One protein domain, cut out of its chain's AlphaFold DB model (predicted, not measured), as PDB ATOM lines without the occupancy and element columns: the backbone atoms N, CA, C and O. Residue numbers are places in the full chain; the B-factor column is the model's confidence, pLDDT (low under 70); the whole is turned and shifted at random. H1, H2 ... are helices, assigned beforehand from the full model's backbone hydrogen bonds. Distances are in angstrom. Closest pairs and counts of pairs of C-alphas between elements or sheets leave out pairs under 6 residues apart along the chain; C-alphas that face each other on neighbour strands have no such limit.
ATOM      1  N   GLY A  16       2.806   6.766  -8.315       77.00
ATOM      2  CA  GLY A  16       1.459   7.326  -8.451       77.00
ATOM      3  C   GLY A  16       0.556   6.489  -9.360       77.00
ATOM      4  O   GLY A  16      -0.600   6.274  -9.034       77.00
ATOM      5  N   THR A  17       1.083   5.925 -10.452       77.81
ATOM      6  CA  THR A  17       0.266   5.120 -11.379       77.81
ATOM      7  C   THR A  17      -0.154   3.773 -10.789       77.81
ATOM      8  O   THR A  17      -1.299   3.364 -10.971       77.81
ATOM      9  N   ILE A  18       0.742   3.116 -10.040       83.00
ATOM     10  CA  ILE A  18       0.456   1.879  -9.295       83.00
ATOM     11  C   ILE A  18      -0.655   2.158  -8.281       83.00
ATOM     12  O   ILE A  18      -1.659   1.444  -8.247       83.00
ATOM     13  N   PHE A  19      -0.504   3.237  -7.505       86.12
ATOM     14  CA  PHE A  19      -1.482   3.659  -6.508       86.12
ATOM     15  C   PHE A  19      -2.850   3.961  -7.133       86.12
ATOM     16  O   PHE A  19      -3.856   3.431  -6.671       86.12
ATOM     17  N   THR A  20      -2.898   4.736  -8.223       87.31
ATOM     18  CA  THR A  20      -4.153   5.053  -8.923       87.31
ATOM     19  C   THR A  20      -4.856   3.795  -9.426       87.31
ATOM     20  O   THR A  20      -6.055   3.644  -9.219       87.31
ATOM     21  N   LEU A  21      -4.128   2.868 -10.052       89.19
ATOM     22  CA  LEU A  21      -4.713   1.618 -10.540       89.19
ATOM     23  C   LEU A  21      -5.242   0.745  -9.389       89.19
ATOM     24  O   LEU A  21      -6.330   0.185  -9.507       89.19
ATOM     25  N   ARG A  22      -4.534   0.684  -8.252       90.44
ATOM     26  CA  ARG A  22      -5.022  -0.019  -7.054       90.44
ATOM     27  C   ARG A  22      -6.281   0.627  -6.493       90.44
ATOM     28  O   ARG A  22      -7.226  -0.083  -6.176       90.44
ATOM     29  N   ALA A  23      -6.311   1.955  -6.408       91.19
ATOM     30  CA  ALA A  23      -7.476   2.695  -5.939       91.19
ATOM     31  C   ALA A  23      -8.700   2.433  -6.830       91.19
ATOM     32  O   ALA A  23      -9.774   2.138  -6.315       91.19
ATOM     33  N   ILE A  24      -8.530   2.443  -8.158       91.06
ATOM     34  CA  ILE A  24      -9.598   2.077  -9.101       91.06
ATOM     35  C   ILE A  24     -10.072   0.639  -8.849       91.06
ATOM     36  O   ILE A  24     -11.276   0.398  -8.767       91.06
ATOM     37  N   GLY A  25      -9.141  -0.307  -8.676       89.75
ATOM     38  CA  GLY A  25      -9.462  -1.696  -8.338       89.75
ATOM     39  C   GLY A  25     -10.267  -1.830  -7.047       89.75
ATOM     40  O   GLY A  25     -11.269  -2.536  -7.027       89.75
ATOM     41  N   LEU A  26      -9.879  -1.112  -5.991       92.81
ATOM     42  CA  LEU A  26     -10.581  -1.113  -4.707       92.81
ATOM     43  C   LEU A  26     -11.982  -0.502  -4.806       92.81
ATOM     44  O   LEU A  26     -12.913  -1.053  -4.232       92.81
ATOM     45  N   VAL A  27     -12.157   0.589  -5.557       92.44
ATOM     46  CA  VAL A  27     -13.478   1.205  -5.774       92.44
ATOM     47  C   VAL A  27     -14.414   0.242  -6.509       92.44
ATOM     48  O   VAL A  27     -15.559   0.056  -6.095       92.44
ATOM     49  N   LEU A  28     -13.925  -0.414  -7.566       90.06
ATOM     50  CA  LEU A  28     -14.697  -1.419  -8.299       90.06
ATOM     51  C   LEU A  28     -15.016  -2.638  -7.419       90.06
ATOM     52  O   LEU A  28     -16.157  -3.100  -7.417       90.06
ATOM     53  N   ALA A  29     -14.049  -3.121  -6.632       89.06
ATOM     54  CA  ALA A  29     -14.248  -4.233  -5.707       89.06
ATOM     55  C   ALA A  29     -15.278  -3.890  -4.622       89.06
ATOM     56  O   ALA A  29     -16.203  -4.663  -4.399       89.06
ATOM     57  N   ALA A  30     -15.172  -2.718  -3.992       89.69
ATOM     58  CA  ALA A  30     -16.106  -2.263  -2.966       89.69
ATOM     59  C   ALA A  30     -17.534  -2.159  -3.514       89.69
ATOM     60  O   ALA A  30     -18.477  -2.651  -2.891       89.69
ATOM     61  N   ARG A  31     -17.704  -1.591  -4.715       89.38
ATOM     62  CA  ARG A  31     -19.018  -1.547  -5.367       89.38
ATOM     63  C   ARG A  31     -19.568  -2.944  -5.632       89.38
ATOM     64  O   ARG A  31     -20.771  -3.160  -5.472       89.38
ATOM     65  N   TRP A  32     -18.711  -3.852  -6.088       85.69
ATOM     66  CA  TRP A  32     -19.091  -5.220  -6.402       85.69
ATOM     67  C   TRP A  32     -19.510  -5.988  -5.140       85.69
ATOM     68  O   TRP A  32     -20.599  -6.555  -5.124       85.69
ATOM     69  N   PHE A  33     -18.750  -5.889  -4.044       84.62
ATOM     70  CA  PHE A  33     -19.134  -6.439  -2.739       84.62
ATOM     71  C   PHE A  33     -20.440  -5.843  -2.209       84.62
ATOM     72  O   PHE A  33     -21.289  -6.583  -1.724       84.62
ATOM     73  N   PHE A  34     -20.649  -4.532  -2.352       84.56
ATOM     74  CA  PHE A  34     -21.914  -3.899  -1.978       84.56
ATOM     75  C   PHE A  34     -23.095  -4.449  -2.792       84.56
ATOM     76  O   PHE A  34     -24.170  -4.677  -2.249       84.56
ATOM     77  N   SER A  35     -22.892  -4.719  -4.086       80.75
ATOM     78  CA  SER A  35     -23.908  -5.363  -4.927       80.75
ATOM     79  C   SER A  35     -24.189  -6.803  -4.497       80.75
ATOM     80  O   SER A  35     -25.338  -7.230  -4.523       80.75
ATOM     81  N   MET A  36     -23.151  -7.542  -4.097       78.75
ATOM     82  CA  MET A  36     -23.271  -8.912  -3.592       78.75
ATOM     83  C   MET A  36     -23.981  -8.961  -2.240       78.75
ATOM     84  O   MET A  36     -24.773  -9.863  -2.025       78.75
ATOM     85  N   ALA A  37     -23.753  -7.987  -1.356       79.75
ATOM     86  CA  ALA A  37     -24.416  -7.909  -0.052       79.75
ATOM     87  C   ALA A  37     -25.935  -7.683  -0.157       79.75
ATOM     88  O   ALA A  37     -26.672  -8.027   0.760       79.75
ATOM     89  N   GLN A  38     -26.407  -7.117  -1.273       79.56
ATOM     90  CA  GLN A  38     -27.838  -6.971  -1.567       79.56
ATOM     91  C   GLN A  38     -28.470  -8.256  -2.129       79.56
ATOM     92  O   GLN A  38     -29.693  -8.359  -2.184       79.56
ATOM     93  N   MET A  39     -27.659  -9.230  -2.553       73.94
ATOM     94  CA  MET A  39     -28.101 -10.547  -3.015       73.94
ATOM     95  C   MET A  39     -27.871 -11.594  -1.914       73.94
ATOM     96  O   MET A  39     -26.898 -11.530  -1.169       73.94
ATOM     97  N   ASN A  40     -28.732 -12.610  -1.810       78.56
ATOM     98  CA  ASN A  40     -28.477 -13.727  -0.893       78.56
ATOM     99  C   ASN A  40     -27.170 -14.437  -1.298       78.56
ATOM    100  O   ASN A  40     -27.020 -14.820  -2.460       78.56
ATOM    101  N   LEU A  41     -26.243 -14.647  -0.355       73.06
ATOM    102  CA  LEU A  41     -24.876 -15.128  -0.630       73.06
ATOM    103  C   LEU A  41     -24.835 -16.410  -1.482       73.06
ATOM    104  O   LEU A  41     -24.027 -16.523  -2.401       73.06
ATOM    105  N   SER A  42     -25.743 -17.355  -1.224       72.75
ATOM    106  CA  SER A  42     -25.866 -18.610  -1.976       72.75
ATOM    107  C   SER A  42     -26.290 -18.392  -3.432       72.75
ATOM    108  O   SER A  42     -25.675 -18.957  -4.338       72.75
ATOM    109  N   SER A  43     -27.293 -17.538  -3.663       73.38
ATOM    110  CA  SER A  43     -27.766 -17.158  -5.004       73.38
ATOM    111  C   SER A  43     -26.703 -16.392  -5.790       73.38
ATOM    112  O   SER A  43     -26.539 -16.583  -6.993       73.38
ATOM    113  N   ALA A  44     -25.921 -15.577  -5.087       69.31
ATOM    114  CA  ALA A  44     -24.848 -14.806  -5.676       69.31
ATOM    115  C   ALA A  44     -23.686 -15.718  -6.113       69.31
ATOM    116  O   ALA A  44     -23.199 -15.596  -7.232       69.31
ATOM    117  N   LEU A  45     -23.301 -16.704  -5.291       74.38
ATOM    118  CA  LEU A  45     -22.262 -17.685  -5.635       74.38
ATOM    119  C   LEU A  45     -22.657 -18.594  -6.811       74.38
ATOM    120  O   LEU A  45     -21.830 -18.867  -7.680       74.38
ATOM    121  N   THR A  46     -23.921 -19.023  -6.890       77.44
ATOM    122  CA  THR A  46     -24.419 -19.826  -8.027       77.44
ATOM    123  C   THR A  46     -24.530 -19.002  -9.311       77.44
ATOM    124  O   THR A  46     -24.145 -19.475 -10.384       77.44
ATOM    125  N   ALA A  47     -24.969 -17.745  -9.217       71.50
ATOM    126  CA  ALA A  47     -24.954 -16.809 -10.343       71.50
ATOM    127  C   ALA A  47     -23.522 -16.492 -10.820       71.50
ATOM    128  O   ALA A  47     -23.286 -16.308 -12.012       71.50
ATOM    129  N   MET A  48     -22.545 -16.467  -9.911       69.50
ATOM    130  CA  MET A  48     -21.134 -16.285 -10.263       69.50
ATOM    131  C   MET A  48     -20.541 -17.504 -10.967       69.50
ATOM    132  O   MET A  48     -19.857 -17.337 -11.973       69.50
ATOM    133  N   ALA A  49     -20.814 -18.714 -10.470       74.56
ATOM    134  CA  ALA A  49     -20.308 -19.952 -11.066       74.56
ATOM    135  C   ALA A  49     -20.839 -20.173 -12.492       74.56
ATOM    136  O   ALA A  49     -20.156 -20.753 -13.330       74.56
ATOM    137  N   SER A  50     -22.042 -19.667 -12.774       76.81
ATOM    138  CA  SER A  50     -22.696 -19.773 -14.081       76.81
ATOM    139  C   SER A  50     -22.406 -18.604 -15.027       76.81
ATOM    140  O   SER A  50     -22.757 -18.686 -16.201       76.81
ATOM    141  N   SER A  51     -21.756 -17.528 -14.562       80.50
ATOM    142  CA  SER A  51     -21.517 -16.324 -15.362       80.50
ATOM    143  C   SER A  51     -20.049 -16.192 -15.783       80.50
ATOM    144  O   SER A  51     -19.204 -15.780 -14.979       80.50
ATOM    145  N   PRO A  52     -19.726 -16.415 -17.074       83.12
ATOM    146  CA  PRO A  52     -18.392 -16.145 -17.615       83.12
ATOM    147  C   PRO A  52     -17.924 -14.707 -17.344       83.12
ATOM    148  O   PRO A  52     -16.740 -14.448 -17.136       83.12
ATOM    149  N   TRP A  53     -18.868 -13.761 -17.283       84.38
ATOM    150  CA  TRP A  53     -18.600 -12.349 -17.038       84.38
ATOM    151  C   TRP A  53     -18.135 -12.050 -15.606       84.38
ATOM    152  O   TRP A  53     -17.277 -11.187 -15.394       84.38
ATOM    153  N   ALA A  54     -18.670 -12.768 -14.616       82.81
ATOM    154  CA  ALA A  54     -18.237 -12.635 -13.227       82.81
ATOM    155  C   ALA A  54     -16.773 -13.074 -13.073       82.81
ATOM    156  O   ALA A  54     -15.980 -12.371 -12.444       82.81
ATOM    157  N   CYS A  55     -16.392 -14.173 -13.731       84.19
ATOM    158  CA  CYS A  55     -15.015 -14.662 -13.751       84.19
ATOM    159  C   CYS A  55     -14.048 -13.638 -14.380       84.19
ATOM    160  O   CYS A  55     -13.028 -13.294 -13.781       84.19
ATOM    161  N   ILE A  56     -14.405 -13.066 -15.536       87.44
ATOM    162  CA  ILE A  56     -13.607 -12.025 -16.208       87.44
ATOM    163  C   ILE A  56     -13.387 -10.805 -15.295       87.44
ATOM    164  O   ILE A  56     -12.264 -10.305 -15.190       87.44
ATOM    165  N   ASN A  57     -14.432 -10.337 -14.602       87.00
ATOM    166  CA  ASN A  57     -14.308  -9.205 -13.677       87.00
ATOM    167  C   ASN A  57     -13.467  -9.533 -12.443       87.00
ATOM    168  O   ASN A  57     -12.694  -8.684 -12.008       87.00
ATOM    169  N   LEU A  58     -13.563 -10.749 -11.899       87.75
ATOM    170  CA  LEU A  58     -12.717 -11.182 -10.786       87.75
ATOM    171  C   LEU A  58     -11.237 -11.183 -11.166       87.75
ATOM    172  O   LEU A  58     -10.416 -10.639 -10.428       87.75
ATOM    173  N   VAL A  59     -10.903 -11.730 -12.337       89.81
ATOM    174  CA  VAL A  59      -9.533 -11.693 -12.863       89.81
ATOM    175  C   VAL A  59      -9.076 -10.245 -13.032       89.81
ATOM    176  O   VAL A  59      -7.984  -9.886 -12.600       89.81
ATOM    177  N   PHE A  60      -9.918  -9.377 -13.595       90.69
ATOM    178  CA  PHE A  60      -9.589  -7.961 -13.751       90.69
ATOM    179  C   PHE A  60      -9.337  -7.243 -12.414       90.69
ATOM    180  O   PHE A  60      -8.334  -6.537 -12.277       90.69
ATOM    181  N   LEU A  61     -10.204  -7.446 -11.417       90.50
ATOM    182  CA  LEU A  61     -10.053  -6.893 -10.068       90.50
ATOM    183  C   LEU A  61      -8.767  -7.390  -9.406       90.50
ATOM    184  O   LEU A  61      -8.006  -6.593  -8.857       90.50
ATOM    185  N   PHE A  62      -8.488  -8.690  -9.519       90.31
ATOM    186  CA  PHE A  62      -7.253  -9.288  -9.026       90.31
ATOM    187  C   PHE A  62      -6.022  -8.611  -9.646       90.31
ATOM    188  O   PHE A  62      -5.114  -8.186  -8.930       90.31
ATOM    189  N   LEU A  63      -6.018  -8.417 -10.968       89.56
ATOM    190  CA  LEU A  63      -4.925  -7.747 -11.673       89.56
ATOM    191  C   LEU A  63      -4.752  -6.276 -11.262       89.56
ATOM    192  O   LEU A  63      -3.613  -5.819 -11.138       89.56
ATOM    193  N   LEU A  64      -5.844  -5.540 -11.028       88.06
ATOM    194  CA  LEU A  64      -5.800  -4.138 -10.594       88.06
ATOM    195  C   LEU A  64      -5.281  -3.965  -9.161       88.06
ATOM    196  O   LEU A  64      -4.582  -2.985  -8.890       88.06
ATOM    197  N   ILE A  65      -5.618  -4.890  -8.260       88.06
ATOM    198  CA  ILE A  65      -5.265  -4.812  -6.837       88.06
ATOM    199  C   ILE A  65      -3.843  -5.331  -6.609       88.06
ATOM    200  O   ILE A  65      -2.986  -4.612  -6.085       88.06
ATOM    201  N   PHE A  66      -3.567  -6.564  -7.037       85.75
ATOM    202  CA  PHE A  66      -2.295  -7.221  -6.745       85.75
ATOM    203  C   PHE A  66      -1.162  -6.711  -7.635       85.75
ATOM    204  O   PHE A  66      -0.029  -6.620  -7.166       85.75
ATOM    205  N   GLN A  67      -1.468  -6.317  -8.879       84.38
ATOM    206  CA  GLN A  67      -0.501  -5.818  -9.866       84.38
ATOM    207  C   GLN A  67       0.804  -6.635  -9.868       84.38
ATOM    208  O   GLN A  67       1.878  -6.104  -9.561       84.38
ATOM    209  N   PRO A  68       0.722  -7.943 -10.168       78.44
ATOM    210  CA  PRO A  68       1.854  -8.850 -10.043       78.44
ATOM    211  C   PRO A  68       3.049  -8.363 -10.872       78.44
ATOM    212  O   PRO A  68       2.944  -8.114 -12.074       78.44
ATOM    213  N   GLY A  69       4.196  -8.207 -10.210       68.75
ATOM    214  CA  GLY A  69       5.432  -7.752 -10.849       68.75
ATOM    215  C   GLY A  69       5.509  -6.247 -11.130       68.75
ATOM    216  O   GLY A  69       6.470  -5.816 -11.766       68.75
ATOM    217  N   ALA A  70       4.555  -5.435 -10.663       72.81
ATOM    218  CA  ALA A  70       4.681  -3.984 -10.729       72.81
ATOM    219  C   ALA A  70       5.752  -3.495  -9.742       72.81
ATOM    220  O   ALA A  70       5.667  -3.736  -8.537       72.81
ATOM    221  N   ARG A  71       6.769  -2.799 -10.252       66.06
ATOM    222  CA  ARG A  71       7.833  -2.194  -9.442       66.06
ATOM    223  C   ARG A  71       7.983  -0.736  -9.848       66.06
ATOM    224  O   ARG A  71       8.265  -0.434 -11.005       66.06
ATOM    225  N   ALA A  72       7.796   0.172  -8.892       59.06
ATOM    226  CA  ALA A  72       8.125   1.580  -9.079       59.06
ATOM    227  C   ALA A  72       9.650   1.723  -9.034       59.06
ATOM    228  O   ALA A  72      10.238   1.915  -7.974       59.06
ATOM    229  N   VAL A  73      10.292   1.543 -10.185       58.84
ATOM    230  CA  VAL A  73      11.739   1.698 -10.319       58.84
ATOM    231  C   VAL A  73      12.017   3.130 -10.756       58.84
ATOM    232  O   VAL A  73      11.508   3.564 -11.791       58.84
ATOM    233  N   ALA A  74      12.847   3.853  -9.998       50.25
ATOM    234  CA  ALA A  74      13.286   5.207 -10.355       50.25
ATOM    235  C   ALA A  74      13.957   5.255 -11.745       50.25
ATOM    236  O   ALA A  74      13.887   6.268 -12.434       50.25
ATOM    237  N   GLU A  75      14.525   4.125 -12.177       47.75
ATOM    238  CA  GLU A  75      15.142   3.905 -13.488       47.75
ATOM    239  C   GLU A  75      14.137   3.804 -14.653       47.75
ATOM    240  O   GLU A  75      14.501   4.002 -15.809       47.75
ATOM    241  N   ARG A  76      12.856   3.492 -14.385       51.41
ATOM    242  CA  ARG A  76      11.797   3.349 -15.408       51.41
ATOM    243  C   ARG A  76      10.502   4.049 -14.986       51.41
ATOM    244  O   ARG A  76       9.454   3.403 -14.863       51.41
ATOM    245  N   PRO A  77      10.517   5.386 -14.859       52.38
ATOM    246  CA  PRO A  77       9.413   6.135 -14.263       52.38
ATOM    247  C   PRO A  77       8.076   6.034 -15.015       52.38
ATOM    248  O   PRO A  77       7.009   6.226 -14.438       52.38
ATOM    249  N   PHE A  78       8.116   5.687 -16.306       52.62
ATOM    250  CA  PHE A  78       6.935   5.560 -17.176       52.62
ATOM    251  C   PHE A  78       6.511   4.105 -17.441       52.62
ATOM    252  O   PHE A  78       5.499   3.855 -18.108       52.62
ATOM    253  N   HIS A  79       7.258   3.132 -16.912       57.72
ATOM    254  CA  HIS A  79       6.972   1.703 -17.052       57.72
ATOM    255  C   HIS A  79       7.059   0.953 -15.713       57.72
ATOM    256  O   HIS A  79       7.850   0.021 -15.593       57.72
ATOM    257  N   PRO A  80       6.208   1.296 -14.726       63.12
ATOM    258  CA  PRO A  80       6.150   0.545 -13.476       63.12
ATOM    259  C   PRO A  80       5.507  -0.839 -13.634       63.12
ATOM    260  O   PRO A  80       5.710  -1.707 -12.793       63.12
ATOM    261  N   LEU A  81       4.721  -1.052 -14.700       71.50
ATOM    262  CA  LEU A  81       4.019  -2.310 -14.968       71.50
ATOM    263  C   LEU A  81       4.692  -3.091 -16.111       71.50
ATOM    264  O   LEU A  81       5.001  -2.477 -17.144       71.50
ATOM    265  N   PRO A  82       4.843  -4.425 -15.982       77.81
ATOM    266  CA  PRO A  82       5.324  -5.281 -17.061       77.81
ATOM    267  C   PRO A  82       4.406  -5.218 -18.290       77.81
ATOM    268  O   PRO A  82       3.210  -4.927 -18.196       77.81
ATOM    269  N   GLN A  83       4.975  -5.479 -19.470       79.56
ATOM    270  CA  GLN A  83       4.265  -5.338 -20.746       79.56
ATOM    271  C   GLN A  83       3.040  -6.253 -20.836       79.56
ATOM    272  O   GLN A  83       1.990  -5.789 -21.284       79.56
ATOM    273  N   TRP A  84       3.147  -7.499 -20.358       82.50
ATOM    274  CA  TRP A  84       2.004  -8.412 -20.335       82.50
ATOM    275  C   TRP A  84       0.876  -7.827 -19.472       82.50
ATOM    276  O   TRP A  84      -0.265  -7.786 -19.920       82.50
ATOM    277  N   LEU A  85       1.185  -7.301 -18.276       84.88
ATOM    278  CA  LEU A  85       0.172  -6.833 -17.317       84.88
ATOM    279  C   LEU A  85      -0.587  -5.645 -17.877       84.88
ATOM    280  O   LEU A  85      -1.806  -5.564 -17.774       84.88
ATOM    281  N   ARG A  86       0.131  -4.759 -18.562       84.19
ATOM    282  CA  ARG A  86      -0.464  -3.646 -19.292       84.19
ATOM    283  C   ARG A  86      -1.397  -4.121 -20.407       84.19
ATOM    284  O   ARG A  86      -2.455  -3.529 -20.596       84.19
ATOM    285  N   GLN A  87      -1.013  -5.148 -21.165       87.06
ATOM    286  CA  GLN A  87      -1.848  -5.698 -22.236       87.06
ATOM    287  C   GLN A  87      -3.091  -6.399 -21.679       87.06
ATOM    288  O   GLN A  87      -4.188  -6.124 -22.155       87.06
ATOM    289  N   ALA A  88      -2.940  -7.213 -20.634       88.62
ATOM    290  CA  ALA A  88      -4.049  -7.884 -19.968       88.62
ATOM    291  C   ALA A  88      -5.032  -6.878 -19.359       88.62
ATOM    292  O   ALA A  88      -6.220  -6.925 -19.664       88.62
ATOM    293  N   LEU A  89      -4.545  -5.902 -18.581       90.44
ATOM    294  CA  LEU A  89      -5.387  -4.842 -18.016       90.44
ATOM    295  C   LEU A  89      -6.127  -4.062 -19.102       90.44
ATOM    296  O   LEU A  89      -7.289  -3.726 -18.914       90.44
ATOM    297  N   ARG A  90      -5.493  -3.800 -20.253       91.50
ATOM    298  CA  ARG A  90      -6.171  -3.153 -21.384       91.50
ATOM    299  C   ARG A  90      -7.240  -4.033 -22.000       91.50
ATOM    300  O   ARG A  90      -8.309  -3.520 -22.290       91.50
ATOM    301  N   LEU A  91      -6.958  -5.312 -22.220       91.50
ATOM    302  CA  LEU A  91      -7.929  -6.241 -22.787       91.50
ATOM    303  C   LEU A  91      -9.163  -6.323 -21.884       91.50
ATOM    304  O   LEU A  91     -10.275  -6.064 -22.330       91.50
ATOM    305  N   PHE A  92      -8.955  -6.585 -20.596       91.81
ATOM    306  CA  PHE A  92     -10.040  -6.699 -19.629       91.81
ATOM    307  C   PHE A  92     -10.788  -5.380 -19.415       91.81
ATOM    308  O   PHE A  92     -12.016  -5.380 -19.400       91.81
ATOM    309  N   ALA A  93     -10.085  -4.246 -19.332       91.50
ATOM    310  CA  ALA A  93     -10.738  -2.942 -19.241       91.50
ATOM    311  C   ALA A  93     -11.515  -2.592 -20.517       91.50
ATOM    312  O   ALA A  93     -12.556  -1.955 -20.433       91.50
ATOM    313  N   PHE A  94     -11.041  -3.014 -21.691       93.31
ATOM    314  CA  PHE A  94     -11.739  -2.798 -22.957       93.31
ATOM    315  C   PHE A  94     -13.021  -3.622 -23.036       93.31
ATOM    316  O   PHE A  94     -14.072  -3.073 -23.355       93.31
ATOM    317  N   LEU A  95     -12.952  -4.907 -22.676       92.81
ATOM    318  CA  LEU A  95     -14.137  -5.756 -22.565       92.81
ATOM    319  C   LEU A  95     -15.128  -5.161 -21.554       92.81
ATOM    320  O   LEU A  95     -16.303  -5.002 -21.878       92.81
ATOM    321  N   GLY A  96     -14.649  -4.775 -20.364       89.00
ATOM    322  CA  GLY A  96     -15.445  -4.124 -19.315       89.00
ATOM    323  C   GLY A  96     -16.126  -2.843 -19.789       89.00
ATOM    324  O   GLY A  96     -17.321  -2.652 -19.571       89.00
ATOM    325  N   PHE A  97     -15.386  -1.995 -20.503       93.06
ATOM    326  CA  PHE A  97     -15.897  -0.760 -21.083       93.06
ATOM    327  C   PHE A  97     -16.986  -1.017 -22.128       93.06
ATOM    328  O   PHE A  97     -18.048  -0.403 -22.053       93.06
ATOM    329  N   LEU A  98     -16.747  -1.929 -23.077       93.38
ATOM    330  CA  LEU A  98     -17.730  -2.288 -24.101       93.38
ATOM    331  C   LEU A  98     -19.008  -2.834 -23.474       93.38
ATOM    332  O   LEU A  98     -20.097  -2.403 -23.837       93.38
ATOM    333  N   PHE A  99     -18.877  -3.738 -22.505       90.25
ATOM    334  CA  PHE A  99     -20.020  -4.303 -21.803       90.25
ATOM    335  C   PHE A  99     -20.808  -3.240 -21.033       90.25
ATOM    336  O   PHE A  99     -22.037  -3.216 -21.105       90.25
ATOM    337  N   ALA A 100     -20.123  -2.340 -20.321       90.56
ATOM    338  CA  ALA A 100     -20.768  -1.252 -19.594       90.56
ATOM    339  C   ALA A 100     -21.505  -0.304 -20.552       90.56
ATOM    340  O   ALA A 100     -22.671   0.012 -20.327       90.56
ATOM    341  N   LEU A 101     -20.854   0.101 -21.645       92.81
ATOM    342  CA  LEU A 101     -21.442   0.994 -22.639       92.81
ATOM    343  C   LEU A 101     -22.634   0.342 -23.346       92.81
ATOM    344  O   LEU A 101     -23.663   0.989 -23.519       92.81
ATOM    345  N   TRP A 102     -22.521  -0.941 -23.692       92.75
ATOM    346  CA  TRP A 102     -23.613  -1.718 -24.268       92.75
ATOM    347  C   TRP A 102     -24.793  -1.834 -23.304       92.75
ATOM    348  O   TRP A 102     -25.924  -1.567 -23.690       92.75
ATOM    349  N   SER A 103     -24.538  -2.168 -22.037       88.69
ATOM    350  CA  SER A 103     -25.591  -2.332 -21.025       88.69
ATOM    351  C   SER A 103     -26.331  -1.020 -20.760       88.69
ATOM    352  O   SER A 103     -27.560  -0.995 -20.724       88.69
ATOM    353  N   VAL A 104     -25.593   0.088 -20.629       89.81
ATOM    354  CA  VAL A 104     -26.177   1.429 -20.469       89.81
ATOM    355  C   VAL A 104     -26.932   1.839 -21.733       89.81
ATOM    356  O   VAL A 104     -28.053   2.330 -21.635       89.81
ATOM    357  N   GLY A 105     -26.364   1.603 -22.917       90.00
ATOM    358  CA  GLY A 105     -26.999   1.915 -24.197       90.00
ATOM    359  C   GLY A 105     -28.302   1.142 -24.412       90.00
ATOM    360  O   GLY A 105     -29.322   1.743 -24.736       90.00
ATOM    361  N   ALA A 106     -28.299  -0.167 -24.153       91.25
ATOM    362  CA  ALA A 106     -29.485  -1.018 -24.223       91.25
ATOM    363  C   ALA A 106     -30.560  -0.589 -23.212       91.25
ATOM    364  O   ALA A 106     -31.750  -0.564 -23.537       91.25
ATOM    365  N   PHE A 107     -30.161  -0.193 -21.999       89.62
ATOM    366  CA  PHE A 107     -31.088   0.347 -21.007       89.62
ATOM    367  C   PHE A 107     -31.706   1.676 -21.456       89.62
ATOM    368  O   PHE A 107     -32.917   1.854 -21.377       89.62
ATOM    369  N   VAL A 108     -30.899   2.603 -21.978       91.81
ATOM    370  CA  VAL A 108     -31.391   3.887 -22.500       91.81
ATOM    371  C   VAL A 108     -32.338   3.668 -23.680       91.81
ATOM    372  O   VAL A 108     -33.373   4.329 -23.751       91.81
ATOM    373  N   ALA A 109     -32.017   2.730 -24.574       91.88
ATOM    374  CA  ALA A 109     -32.848   2.394 -25.724       91.88
ATOM    375  C   ALA A 109     -34.193   1.764 -25.322       91.88
ATOM    376  O   ALA A 109     -35.211   2.070 -25.935       91.88
ATOM    377  N   SER A 110     -34.218   0.923 -24.284       91.94
ATOM    378  CA  SER A 110     -35.438   0.235 -23.832       91.94
ATOM    379  C   SER A 110     -36.303   1.068 -22.879       91.94
ATOM    380  O   SER A 110     -37.526   1.068 -22.996       91.94
ATOM    381  N   ALA A 111     -35.694   1.786 -21.933       88.81
ATOM    382  CA  ALA A 111     -36.399   2.528 -20.884       88.81
ATOM    383  C   ALA A 111     -36.565   4.029 -21.187       88.81
ATOM    384  O   ALA A 111     -37.354   4.713 -20.527       88.81
ATOM    385  N   GLY A 112     -35.831   4.550 -22.172       89.56
ATOM    386  CA  GLY A 112     -35.822   5.959 -22.551       89.56
ATOM    387  C   GLY A 112     -34.911   6.836 -21.680       89.56
ATOM    388  O   GLY A 112     -34.623   6.553 -20.514       89.56
ATOM    389  N   TRP A 113     -34.485   7.970 -22.247       88.38
ATOM    390  CA  TRP A 113     -33.495   8.878 -21.644       88.38
ATOM    391  C   TRP A 113     -33.901   9.445 -20.273       88.38
ATOM    392  O   TRP A 113     -33.077   9.542 -19.366       88.38
ATOM    393  N   ARG A 114     -35.185   9.782 -20.078       88.88
ATOM    394  CA  ARG A 114     -35.672  10.346 -18.804       88.88
ATOM    395  C   ARG A 114     -35.519   9.371 -17.636       88.88
ATOM    396  O   ARG A 114     -35.042   9.768 -16.576       88.88
ATOM    397  N   ARG A 115     -35.860   8.094 -17.845       86.50
ATOM    398  CA  ARG A 115     -35.667   7.048 -16.832       86.50
ATOM    399  C   ARG A 115     -34.189   6.763 -16.611       86.50
ATOM    400  O   ARG A 115     -33.778   6.590 -15.471       86.50
ATOM    401  N   ALA A 116     -33.372   6.799 -17.665       86.69
ATOM    402  CA  ALA A 116     -31.924   6.682 -17.520       86.69
ATOM    403  C   ALA A 116     -31.348   7.755 -16.590       86.69
ATOM    404  O   ALA A 116     -30.633   7.413 -15.654       86.69
ATOM    405  N   MET A 117     -31.730   9.024 -16.759       88.00
ATOM    406  CA  MET A 117     -31.280  10.105 -15.871       88.00
ATOM    407  C   MET A 117     -31.745   9.916 -14.420       88.00
ATOM    408  O   MET A 117     -30.970  10.143 -13.493       88.00
ATOM    409  N   GLN A 118     -32.975   9.439 -14.209       88.94
ATOM    410  CA  GLN A 118     -33.481   9.122 -12.868       88.94
ATOM    411  C   GLN A 118     -32.692   7.982 -12.209       88.94
ATOM    412  O   GLN A 118     -32.336   8.081 -11.038       88.94
ATOM    413  N   VAL A 119     -32.358   6.926 -12.957       89.00
ATOM    414  CA  VAL A 119     -31.553   5.808 -12.439       89.00
ATOM    415  C   VAL A 119     -30.100   6.226 -12.214       89.00
ATOM    416  O   VAL A 119     -29.485   5.795 -11.243       89.00
ATOM    417  N   VAL A 120     -29.535   7.100 -13.050       89.94
ATOM    418  CA  VAL A 120     -28.208   7.689 -12.809       89.94
ATOM    419  C   VAL A 120     -28.203   8.428 -11.471       89.94
ATOM    420  O   VAL A 120     -27.309   8.189 -10.664       89.94
ATOM    421  N   ALA A 121     -29.220   9.250 -11.194       88.88
ATOM    422  CA  ALA A 121     -29.354   9.921  -9.903       88.88
ATOM    423  C   ALA A 121     -29.531   8.916  -8.746       88.88
ATOM    424  O   ALA A 121     -28.814   8.996  -7.753       88.88
ATOM    425  N   ALA A 122     -30.401   7.914  -8.908       89.56
ATOM    426  CA  ALA A 122     -30.649   6.886  -7.892       89.56
ATOM    427  C   ALA A 122     -29.421   6.002  -7.599       89.56
ATOM    428  O   ALA A 122     -29.266   5.484  -6.497       89.56
ATOM    429  N   THR A 123     -28.529   5.830  -8.578       84.31
ATOM    430  CA  THR A 123     -27.297   5.034  -8.449       84.31
ATOM    431  C   THR A 123     -26.077   5.875  -8.071       84.31
ATOM    432  O   THR A 123     -24.951   5.390  -8.196       84.31
ATOM    433  N   ASN A 124     -26.269   7.121  -7.618       86.38
ATOM    434  CA  ASN A 124     -25.189   8.059  -7.289       86.38
ATOM    435  C   ASN A 124     -24.184   8.240  -8.444       86.38
ATOM    436  O   ASN A 124     -22.976   8.335  -8.238       86.38
ATOM    437  N   GLY A 125     -24.668   8.218  -9.688       86.75
ATOM    438  CA  GLY A 125     -23.839   8.366 -10.882       86.75
ATOM    439  C   GLY A 125     -23.051   7.117 -11.282       86.75
ATOM    440  O   GLY A 125     -22.268   7.182 -12.231       86.75
ATOM    441  N   TRP A 126     -23.245   5.970 -10.620       88.38
ATOM    442  CA  TRP A 126     -22.436   4.773 -10.873       88.38
ATOM    443  C   TRP A 126     -22.520   4.264 -12.319       88.38
ATOM    444  O   TRP A 126     -21.524   3.791 -12.866       88.38
ATOM    445  N   LEU A 127     -23.683   4.420 -12.962       86.69
ATOM    446  CA  LEU A 127     -23.873   4.081 -14.378       86.69
ATOM    447  C   LEU A 127     -22.901   4.820 -15.312       86.69
ATOM    448  O   LEU A 127     -22.535   4.289 -16.356       86.69
ATOM    449  N   VAL A 128     -22.457   6.017 -14.925       89.12
ATOM    450  CA  VAL A 128     -21.459   6.804 -15.660       89.12
ATOM    451  C   VAL A 128     -20.056   6.559 -15.104       89.12
ATOM    452  O   VAL A 128     -19.097   6.450 -15.864       89.12
ATOM    453  N   ALA A 129     -19.916   6.416 -13.784       90.44
ATOM    454  CA  ALA A 129     -18.620   6.190 -13.150       90.44
ATOM    455  C   ALA A 129     -17.960   4.885 -13.623       90.44
ATOM    456  O   ALA A 129     -16.766   4.880 -13.912       90.44
ATOM    457  N   ALA A 130     -18.722   3.795 -13.764       87.81
ATOM    458  CA  ALA A 130     -18.196   2.506 -14.206       87.81
ATOM    459  C   ALA A 130     -17.483   2.574 -15.578       87.81
ATOM    460  O   ALA A 130     -16.293   2.250 -15.630       87.81
ATOM    461  N   PRO A 131     -18.116   3.034 -16.681       91.75
ATOM    462  CA  PRO A 131     -17.429   3.150 -17.968       91.75
ATOM    463  C   PRO A 131     -16.263   4.147 -17.922       91.75
ATOM    464  O   PRO A 131     -15.230   3.900 -18.544       91.75
ATOM    465  N   VAL A 132     -16.371   5.231 -17.146       93.06
ATOM    466  CA  VAL A 132     -15.272   6.197 -16.974       93.06
ATOM    467  C   VAL A 132     -14.056   5.555 -16.300       93.06
ATOM    468  O   VAL A 132     -12.932   5.775 -16.747       93.06
ATOM    469  N   LEU A 133     -14.248   4.719 -15.276       92.56
ATOM    470  CA  LEU A 133     -13.156   4.009 -14.602       92.56
ATOM    471  C   LEU A 133     -12.464   3.010 -15.538       92.56
ATOM    472  O   LEU A 133     -11.232   2.983 -15.592       92.56
ATOM    473  N   TYR A 134     -13.219   2.245 -16.335       92.00
ATOM    474  CA  TYR A 134     -12.625   1.366 -17.351       92.00
ATOM    475  C   TYR A 134     -11.847   2.164 -18.413       92.00
ATOM    476  O   TYR A 134     -10.716   1.806 -18.755       92.00
ATOM    477  N   ALA A 135     -12.393   3.290 -18.883       91.94
ATOM    478  CA  ALA A 135     -11.707   4.186 -19.814       91.94
ATOM    479  C   ALA A 135     -10.432   4.799 -19.207       91.94
ATOM    480  O   ALA A 135      -9.408   4.906 -19.888       91.94
ATOM    481  N   ALA A 136     -10.449   5.143 -17.917       91.75
ATOM    482  CA  ALA A 136      -9.276   5.626 -17.198       91.75
ATOM    483  C   ALA A 136      -8.173   4.559 -17.141       91.75
ATOM    484  O   ALA A 136      -7.012   4.870 -17.410       91.75
ATOM    485  N   VAL A 137      -8.518   3.292 -16.880       89.75
ATOM    486  CA  VAL A 137      -7.550   2.179 -16.927       89.75
ATOM    487  C   VAL A 137      -6.968   2.023 -18.335       89.75
ATOM    488  O   VAL A 137      -5.746   1.950 -18.484       89.75
ATOM    489  N   LEU A 138      -7.798   2.063 -19.384       89.62
ATOM    490  CA  LEU A 138      -7.330   2.031 -20.778       89.62
ATOM    491  C   LEU A 138      -6.353   3.169 -21.091       89.62
ATOM    492  O   LEU A 138      -5.335   2.956 -21.761       89.62
ATOM    493  N   TRP A 139      -6.649   4.366 -20.591       87.75
ATOM    494  CA  TRP A 139      -5.829   5.554 -20.777       87.75
ATOM    495  C   TRP A 139      -4.485   5.462 -20.046       87.75
ATOM    496  O   TRP A 139      -3.437   5.732 -20.639       87.75
ATOM    497  N   ILE A 140      -4.499   5.053 -18.774       83.75
ATOM    498  CA  ILE A 140      -3.298   4.900 -17.942       83.75
ATOM    499  C   ILE A 140      -2.393   3.806 -18.516       83.75
ATOM    500  O   ILE A 140      -1.181   3.992 -18.632       83.75
ATOM    501  N   CYS A 141      -2.973   2.686 -18.949       83.38
ATOM    502  CA  CYS A 141      -2.235   1.574 -19.535       83.38
ATOM    503  C   CYS A 141      -1.838   1.808 -21.006       83.38
ATOM    504  O   CYS A 141      -1.205   0.937 -21.609       83.38
ATOM    505  N   ARG A 142      -2.153   2.957 -21.620       80.88
ATOM    506  CA  ARG A 142      -1.780   3.248 -23.013       80.88
ATOM    507  C   ARG A 142      -0.248   3.208 -23.192       80.88
ATOM    508  O   ARG A 142       0.488   3.719 -22.343       80.88
TER     509      ARG A 142
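This is residues 16 to 142 of the 284 residues of an uncharacterized protein of Burkholderia sp. SRS-W-2-2016 (UniProt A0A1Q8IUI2). The long helix H4 and the shorter H6 lie side by side, H1 lies beside H6, and H3 crosses slantwise from H1 to H4, closing a splayed ring of four helices in which each runs opposite to its neighbours. Short H5 makes a corner with H4 at the end of H4 near Ala 111, short H2 makes a corner at an end of H3, and a loop of residues 67 to 82 lies at the opposite end of the long axis from H5. The printed part has 127 residues with six named helices, H1 to H6 in order, and no named strand; the class is all helix. It is only just compact, close to loose, with a radius of gyration of the C-alphas of 16.2 A, and elongated, spanning 52 by 34 by 21 A.

Start at H4, residues 83 to 111: it touches H6, residues 126 to 140, closest at the C-alphas of Ala 93 and Tyr 134, 5.1 A, at a shallow tilt of 27 degrees. H6 touches H1, residues 16 to 37, closest at the C-alphas of Ile 24 and Leu 133, 6.8 A. With residues 85 to 96 alone, H4 touches H3, residues 52 to 66, at a steep tilt of 47 degrees. H1 and H4 are apart. Every O i to N i+4 pair is within hydrogen-bond range in H1, H3, H4 and in H2, residues 41 to 50, and H5, residues 113 to 122; in H6, 10 of 11 are.

Find C-alpha 83 at (4.265, -5.338, -20.746); from there H4 runs 41.4 A to C-alpha 111 at (-36.399, 2.528, -20.884). H1 measures 31.2 A.

The farthest C-alphas, Glu 75 and Ala 111, are 52.1 A apart. The printed part has no cut, and the link from H3 to H4 is long. Look for pLDDT under 70 at residues 44, 48, 69 and 71 to 80.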